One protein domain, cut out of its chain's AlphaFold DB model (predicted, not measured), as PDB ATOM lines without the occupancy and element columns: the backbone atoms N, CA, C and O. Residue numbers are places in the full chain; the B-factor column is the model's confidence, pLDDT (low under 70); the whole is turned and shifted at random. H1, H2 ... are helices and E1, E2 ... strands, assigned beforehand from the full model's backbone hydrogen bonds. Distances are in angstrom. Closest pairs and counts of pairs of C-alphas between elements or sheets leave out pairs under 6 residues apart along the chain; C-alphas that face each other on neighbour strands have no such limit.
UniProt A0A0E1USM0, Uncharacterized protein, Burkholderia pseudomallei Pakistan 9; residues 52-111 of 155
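AT A GLANCE: This is residues 52 to 111 of the 155 residues of an uncharacterized protein of Burkholderia pseudomallei Pakistan 9 (UniProt A0A0E1USM0). A loose, flat loop: from the hairpin E1-E2 the backbone runs out along H1, turns at H2 and comes back along E3 to H3, and residues 107 to 111 fold back toward the middle. The 60 printed residues hold E1, E2, H1, H2, E3 and H3 in that order, class mixed; E1-E2 is an antiparallel sheet. It is only just loose, close to compact, radius of gyration 13.0 A, spans 37 by 27 by 14 A.

IN THESE COORDINATES: E1, residues 53 to 55, begins at C-alpha 53 (295.355, 599.047, 453.868). E2 is 58 to 61, H1 64 to 75 (16.4 A), H2 77 to 82, E3 83 to 88 (15.4 A), H3 95 to 101, ending at (288.903, 604.812, 475.222).

HOW THE PARTS SIT: In the hairpin, N 55 and O 58 are 2.9 A apart, within hydrogen-bond range. H1 and H2 only just touch, only at the corner, with 3 pairs of C-alphas within 8 A, closest Leu 73 and Leu 79, 5.7 A; they are about perpendicular, 77 degrees. H1 and E3 are apart. O i to N i+4 pairs are within range throughout H1, 1 of 2 in H2, 2 of 3 in H3.

THE WHOLE: The printed part has no cut and no long link; no printed residue is under 70.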
ATOM      1  N   GLY A  52     299.068 597.305 454.976       94.88
ATOM      2  CA  GLY A  52     298.441 596.763 453.769       94.88
ATOM      3  C   GLY A  52     297.045 597.316 453.478       94.88
ATOM      4  O   GLY A  52     296.328 596.741 452.667       94.88
ATOM      5  N   PHE A  53     296.645 598.408 454.131       93.88
ATOM      6  CA  PHE A  53     295.355 599.047 453.868       93.88
ATOM      7  C   PHE A  53     295.422 599.976 452.651       93.88
ATOM      8  O   PHE A  53     296.491 600.474 452.291       93.88
ATOM      9  N   TYR A  54     294.264 600.236 452.053       94.00
ATOM     10  CA  TYR A  54     294.099 601.122 450.904       94.00
ATOM     11  C   TYR A  54     293.285 602.358 451.294       94.00
ATOM     12  O   TYR A  54     292.476 602.307 452.222       94.00
ATOM     13  N   ASP A  55     293.509 603.457 450.580       89.44
ATOM     14  CA  ASP A  55     292.696 604.672 450.633       89.44
ATOM     15  C   ASP A  55     292.202 604.981 449.212       89.44
ATOM     16  O   ASP A  55     292.949 605.466 448.354       89.44
ATOM     17  N   GLY A  56     290.966 604.566 448.925       90.19
ATOM     18  CA  GLY A  56     290.444 604.505 447.562       90.19
ATOM     19  C   GLY A  56     291.316 603.615 446.667       90.19
ATOM     20  O   GLY A  56     291.543 602.447 446.969       90.19
ATOM     21  N   ALA A  57     291.816 604.182 445.567       95.00
ATOM     22  CA  ALA A  57     292.705 603.490 444.629       95.00
ATOM     23  C   ALA A  57     294.194 603.524 445.035       95.00
ATOM     24  O   ALA A  57     295.026 602.937 444.346       95.00
ATOM     25  N   GLN A  58     294.554 604.227 446.115       95.31
ATOM     26  CA  GLN A  58     295.941 604.352 446.559       95.31
ATOM     27  C   GLN A  58     296.281 603.319 447.636       95.31
ATOM     28  O   GLN A  58     295.458 602.995 448.493       95.31
ATOM     29  N   GLY A  59     297.521 602.835 447.619       94.50
ATOM     30  CA  GLY A  59     298.034 601.848 448.563       94.50
ATOM     31  C   GLY A  59     298.836 600.744 447.863       94.50
ATOM     32  O   GLY A  59     299.080 600.832 446.658       94.50
ATOM     33  N   PRO A  60     299.249 599.700 448.600       95.25
ATOM     34  CA  PRO A  60     299.023 599.496 450.033       95.25
ATOM     35  C   PRO A  60     299.847 600.448 450.917       95.25
ATOM     36  O   PRO A  60     300.997 600.763 450.618       95.25
ATOM     37  N   PHE A  61     299.275 600.867 452.047       95.94
ATOM     38  CA  PHE A  61     299.911 601.753 453.021       95.94
ATOM     39  C   PHE A  61     300.278 601.047 454.329       95.94
ATOM     40  O   PHE A  61     299.690 600.041 454.727       95.94
ATOM     41  N   TYR A  62     301.222 601.644 455.054       95.19
ATOM     42  CA  TYR A  62     301.494 601.349 456.457       95.19
ATOM     43  C   TYR A  62     301.610 602.657 457.248       95.19
ATOM     44  O   TYR A  62     301.842 603.728 456.685       95.19
ATOM     45  N   ARG A  63     301.451 602.589 458.574       94.00
ATOM     46  CA  ARG A  63     301.687 603.731 459.471       94.00
ATOM     47  C   ARG A  63     303.014 603.547 460.196       94.00
ATOM     48  O   ARG A  63     303.182 602.556 460.903       94.00
ATOM     49  N   GLY A  64     303.929 604.506 460.034       94.50
ATOM     50  CA  GLY A  64     305.297 604.431 460.566       94.50
ATOM     51  C   GLY A  64     305.356 604.146 462.067       94.50
ATOM     52  O   GLY A  64     306.075 603.246 462.484       94.50
ATOM     53  N   ASP A  65     304.527 604.817 462.869       95.56
ATOM     54  CA  ASP A  65     304.485 604.608 464.323       95.56
ATOM     55  C   ASP A  65     304.015 603.204 464.721       95.56
ATOM     56  O   ASP A  65     304.555 602.598 465.649       95.56
ATOM     57  N   SER A  66     303.025 602.662 464.001       95.75
ATOM     58  CA  SER A  66     302.537 601.294 464.219       95.75
ATOM     59  C   SER A  66     303.615 600.273 463.866       95.75
ATOM     60  O   SER A  66     303.886 599.381 464.665       95.75
ATOM     61  N   VAL A  67     304.298 600.458 462.730       95.62
ATOM     62  CA  VAL A  67     305.415 599.597 462.311       95.62
ATOM     63  C   VAL A  67     306.591 599.683 463.284       95.62
ATOM     64  O   VAL A  67     307.192 598.663 463.604       95.62
ATOM     65  N   ALA A  68     306.904 600.868 463.812       94.50
ATOM     66  CA  ALA A  68     307.993 601.039 464.770       94.50
ATOM     67  C   ALA A  68     307.746 600.268 466.077       94.50
ATOM     68  O   ALA A  68     308.667 599.665 466.628       94.50
ATOM     69  N   VAL A  69     306.507 600.268 466.575       95.12
ATOM     70  CA  VAL A  69     306.155 599.505 467.781       95.12
ATOM     71  C   VAL A  69     306.058 598.008 467.486       95.12
ATOM     72  O   VAL A  69     306.561 597.209 468.272       95.12
ATOM     73  N   GLU A  70     305.486 597.622 466.346       95.31
ATOM     74  CA  GLU A  70     305.454 596.225 465.892       95.31
ATOM     75  C   GLU A  70     306.866 595.640 465.737       95.31
ATOM     76  O   GLU A  70     307.113 594.494 466.113       95.31
ATOM     77  N   GLY A  71     307.816 596.430 465.233       94.75
ATOM     78  CA  GLY A  71     309.218 596.035 465.129       94.75
ATOM     79  C   GLY A  71     309.832 595.719 466.492       94.75
ATOM     80  O   GLY A  71     310.515 594.708 466.633       94.75
ATOM     81  N   LEU A  72     309.530 596.520 467.521       94.38
ATOM     82  CA  LEU A  72     309.971 596.232 468.888       94.38
ATOM     83  C   LEU A  72     309.390 594.900 469.390       94.38
ATOM     84  O   LEU A  72     310.140 594.057 469.870       94.38
ATOM     85  N   LEU A  73     308.084 594.676 469.225       93.31
ATOM     86  CA  LEU A  73     307.435 593.415 469.614       93.31
ATOM     87  C   LEU A  73     308.020 592.209 468.859       93.31
ATOM     88  O   LEU A  73     308.232 591.149 469.438       93.31
ATOM     89  N   SER A  74     308.327 592.379 467.573       93.44
ATOM     90  CA  SER A  74     308.908 591.338 466.716       93.44
ATOM     91  C   SER A  74     310.332 590.954 467.111       93.44
ATOM     92  O   SER A  74     310.695 589.785 467.024       93.44
ATOM     93  N   CYS A  75     311.136 591.922 467.549       94.38
ATOM     94  CA  CYS A  75     312.521 591.687 467.951       94.38
ATOM     95  C   CYS A  75     312.650 590.980 469.310       94.38
ATOM     96  O   CYS A  75     313.693 590.385 469.580       94.38
ATOM     97  N   PHE A  76     311.623 591.035 470.165       92.94
ATOM     98  CA  PHE A  76     311.666 590.498 471.526       92.94
ATOM     99  C   PHE A  76     310.483 589.562 471.786       92.94
ATOM    100  O   PHE A  76     309.442 589.994 472.273       92.94
ATOM    101  N   ALA A  77     310.679 588.263 471.531       88.88
ATOM    102  CA  ALA A  77     309.664 587.223 471.741       88.88
ATOM    103  C   ALA A  77     308.942 587.285 473.107       88.88
ATOM    104  O   ALA A  77     307.719 587.187 473.099       88.88
ATOM    105  N   PRO A  78     309.614 587.568 474.250       89.38
ATOM    106  CA  PRO A  78     308.919 587.693 475.535       89.38
ATOM    107  C   PRO A  78     307.816 588.762 475.558       89.38
ATOM    108  O   PRO A  78     306.852 588.628 476.305       89.38
ATOM    109  N   LEU A  79     307.919 589.818 474.740       92.25
ATOM    110  CA  LEU A  79     306.868 590.834 474.656       92.25
ATOM    111  C   LEU A  79     305.599 590.310 473.980       92.25
ATOM    112  O   LEU A  79     304.515 590.776 474.319       92.25
ATOM    113  N   ARG A  80     305.718 589.368 473.034       89.19
ATOM    114  CA  ARG A  80     304.554 588.797 472.340       89.19
ATOM    115  C   ARG A  80     303.708 587.914 473.249       89.19
ATOM    116  O   ARG A  80     302.503 587.845 473.050       89.19
ATOM    117  N   ASP A  81     304.324 587.291 474.249       89.12
ATOM    118  CA  ASP A  81     303.610 586.459 475.220       89.12
ATOM    119  C   ASP A  81     303.012 587.296 476.363       89.12
ATOM    120  O   ASP A  81     301.986 586.934 476.951       89.12
ATOM    121  N   ALA A  82     303.648 588.425 476.686       90.94
ATOM    122  CA  ALA A  82     303.299 589.256 477.834       90.94
ATOM    123  C   ALA A  82     302.253 590.349 477.541       90.94
ATOM    124  O   ALA A  82     301.592 590.818 478.470       90.94
ATOM    125  N   VAL A  83     302.105 590.755 476.275       93.69
ATOM    126  CA  VAL A  83     301.187 591.813 475.826       93.69
ATOM    127  C   VAL A  83     300.205 591.235 474.815       93.69
ATOM    128  O   VAL A  83     300.617 590.648 473.817       93.69
ATOM    129  N   ASP A  84     298.913 591.467 475.023       95.06
ATOM    130  CA  ASP A  84     297.884 591.050 474.075       95.06
ATOM    131  C   ASP A  84     297.835 592.042 472.909       95.06
ATOM    132  O   ASP A  84     297.496 593.211 473.088       95.06
ATOM    133  N   VAL A  85     298.193 591.597 471.705       94.50
ATOM    134  CA  VAL A  85     298.245 592.453 470.509       94.50
ATOM    135  C   VAL A  85     296.997 592.259 469.657       94.50
ATOM    136  O   VAL A  85     296.706 591.161 469.190       94.50
ATOM    137  N   GLU A  86     296.295 593.354 469.389       95.81
ATOM    138  CA  GLU A  86     295.161 593.428 468.479       95.81
ATOM    139  C   GLU A  86     295.508 594.301 467.267       95.81
ATOM    140  O   GLU A  86     295.861 595.480 467.387       95.81
ATOM    141  N   TYR A  87     295.383 593.720 466.073       96.00
ATOM    142  CA  TYR A  87     295.542 594.443 464.817       96.00
ATOM    143  C   TYR A  87     294.194 594.982 464.348       96.00
ATOM    144  O   TYR A  87     293.292 594.210 464.010       96.00
ATOM    145  N   ILE A  88     294.086 596.305 464.283       96.00
ATOM    146  CA  ILE A  88     292.862 597.017 463.917       96.00
ATOM    147  C   ILE A  88     292.969 597.629 462.525       96.00
ATOM    148  O   ILE A  88     294.063 597.932 462.035       96.00
ATOM    149  N   ASP A  89     291.819 597.834 461.894       94.19
ATOM    150  CA  ASP A  89     291.760 598.408 460.557       94.19
ATOM    151  C   ASP A  89     292.025 599.918 460.559       94.19
ATOM    152  O   ASP A  89     291.813 600.643 461.539       94.19
ATOM    153  N   ALA A  90     292.560 600.398 459.438       91.56
ATOM    154  CA  ALA A  90     292.964 601.788 459.285       91.56
ATOM    155  C   ALA A  90     291.808 602.800 459.194       91.56
ATOM    156  O   ALA A  90     291.982 603.885 459.774       91.56
ATOM    157  N   PRO A  91     290.683 602.512 458.504       91.62
ATOM    158  CA  PRO A  91     289.560 603.437 458.405       91.62
ATOM    159  C   PRO A  91     288.991 603.827 459.772       91.62
ATOM    160  O   PRO A  91     289.005 603.048 460.724       91.62
ATOM    161  N   ARG A  92     288.509 605.069 459.874       92.62
ATOM    162  CA  ARG A  92     287.734 605.540 461.029       92.62
ATOM    163  C   ARG A  92     286.232 605.364 460.738       92.62
ATOM    164  O   ARG A  92     285.858 605.527 459.580       92.62
ATOM    165  N   PRO A  93     285.387 605.108 461.754       94.56
ATOM    166  CA  PRO A  93     285.730 604.984 463.171       94.56
ATOM    167  C   PRO A  93     286.414 603.651 463.523       94.56
ATOM    168  O   PRO A  93     286.046 602.586 463.040       94.56
ATOM    169  N   ARG A  94     287.416 603.701 464.407       95.44
ATOM    170  CA  ARG A  94     288.135 602.513 464.895       95.44
ATOM    171  C   ARG A  94     287.403 601.924 466.091       95.44
ATOM    172  O   ARG A  94     287.774 602.196 467.230       95.44
ATOM    173  N   HIS A  95     286.361 601.142 465.822       93.00
ATOM    174  CA  HIS A  95     285.406 600.666 466.830       93.00
ATOM    175  C   HIS A  95     286.048 600.070 468.092       93.00
ATOM    176  O   HIS A  95     285.618 600.409 469.190       93.00
ATOM    177  N   ALA A  96     287.111 599.270 467.959       92.56
ATOM    178  CA  ALA A  96     287.818 598.693 469.106       92.56
ATOM    179  C   ALA A  96     288.395 599.753 470.064       92.56
ATOM    180  O   ALA A  96     288.327 599.589 471.277       92.56
ATOM    181  N   LEU A  97     288.923 600.861 469.532       95.31
ATOM    182  CA  LEU A  97     289.414 601.976 470.346       95.31
ATOM    183  C   LEU A  97     288.264 602.831 470.870       95.31
ATOM    184  O   LEU A  97     288.269 603.193 472.039       95.31
ATOM    185  N   VAL A  98     287.260 603.115 470.035       95.75
ATOM    186  CA  VAL A  98     286.097 603.922 470.443       95.75
ATOM    187  C   VAL A  98     285.382 603.290 471.637       95.75
ATOM    188  O   VAL A  98     285.045 603.993 472.580       95.75
ATOM    189  N   ALA A  99     285.201 601.968 471.621       93.25
ATOM    190  CA  ALA A  99     284.536 601.240 472.696       93.25
ATOM    191  C   ALA A  99     285.324 601.219 474.018       93.25
ATOM    192  O   ALA A  99     284.722 601.029 475.068       93.25
ATOM    193  N   LEU A 100     286.653 601.374 473.975       93.81
ATOM    194  CA  LEU A 100     287.518 601.251 475.157       93.81
ATOM    195  C   LEU A 100     287.957 602.593 475.731       93.81
ATOM    196  O   LEU A 100     288.080 602.738 476.941       93.81
ATOM    197  N   ILE A 101     288.270 603.544 474.856       95.81
ATOM    198  CA  ILE A 101     288.903 604.812 475.222       95.81
ATOM    199  C   ILE A 101     288.220 606.010 474.561       95.81
ATOM    200  O   ILE A 101     288.772 607.102 474.571       95.81
ATOM    201  N   GLY A 102     287.023 605.831 474.002       95.12
ATOM    202  CA  GLY A 102     286.194 606.918 473.498       95.12
ATOM    203  C   GLY A 102     286.557 607.404 472.093       95.12
ATOM    204  O   GLY A 102     287.630 607.152 471.536       95.12
ATOM    205  N   GLU A 103     285.628 608.140 471.482       94.75
ATOM    206  CA  GLU A 103     285.730 608.574 470.083       94.75
ATOM    207  C   GLU A 103     286.897 609.542 469.826       94.75
ATOM    208  O   GLU A 103     287.485 609.543 468.738       94.75
ATOM    209  N   ALA A 104     287.293 610.314 470.838       94.19
ATOM    210  CA  ALA A 104     288.410 611.248 470.750       94.19
ATOM    211  C   ALA A 104     289.783 610.550 470.631       94.19
ATOM    212  O   ALA A 104     290.737 611.150 470.128       94.19
ATOM    213  N   HIS A 105     289.897 609.275 471.027       94.56
ATOM    214  CA  HIS A 105     291.177 608.579 471.207       94.56
ATOM    215  C   HIS A 105     291.389 607.433 470.211       94.56
ATOM    216  O   HIS A 105     291.819 606.337 470.545       94.56
ATOM    217  N   GLN A 106     291.125 607.693 468.934       93.81
ATOM    218  CA  GLN A 106     291.272 606.688 467.878       93.81
ATOM    219  C   GLN A 106     292.668 606.655 467.239       93.81
ATOM    220  O   GLN A 106     292.834 606.024 466.196       93.81
ATOM    221  N   SER A 107     293.669 607.377 467.749       92.56
ATOM    222  CA  SER A 107     295.038 607.250 467.226       92.56
ATOM    223  C   SER A 107     295.520 605.808 467.388       92.56
ATOM    224  O   SER A 107     295.021 605.053 468.213       92.56
ATOM    225  N   ALA A 108     296.465 605.390 466.557       93.50
ATOM    226  CA  ALA A 108     297.110 604.108 466.743       93.50
ATOM    227  C   ALA A 108     298.558 604.217 466.268       93.50
ATOM    228  O   ALA A 108     298.827 604.796 465.211       93.50
ATOM    229  N   PRO A 109     299.494 603.684 467.055       97.00
ATOM    230  CA  PRO A 109     299.244 602.568 467.969       97.00
ATOM    231  C   PRO A 109     298.996 602.980 469.445       97.00
ATOM    232  O   PRO A 109     299.584 603.948 469.918       97.00
ATOM    233  N   VAL A 110     298.174 602.226 470.192       97.81
ATOM    234  CA  VAL A 110     297.755 602.516 471.595       97.81
ATOM    235  C   VAL A 110     297.953 601.300 472.494       97.81
ATOM    236  O   VAL A 110     297.814 600.177 472.031       97.81
ATOM    237  N   ILE A 111     298.382 601.483 473.748       97.50
ATOM    238  CA  ILE A 111     298.468 600.410 474.749       97.50
ATOM    239  C   ILE A 111     297.580 600.772 475.931       97.50
ATOM    240  O   ILE A 111     297.749 601.830 476.529       97.50
TER     241      ILE A 111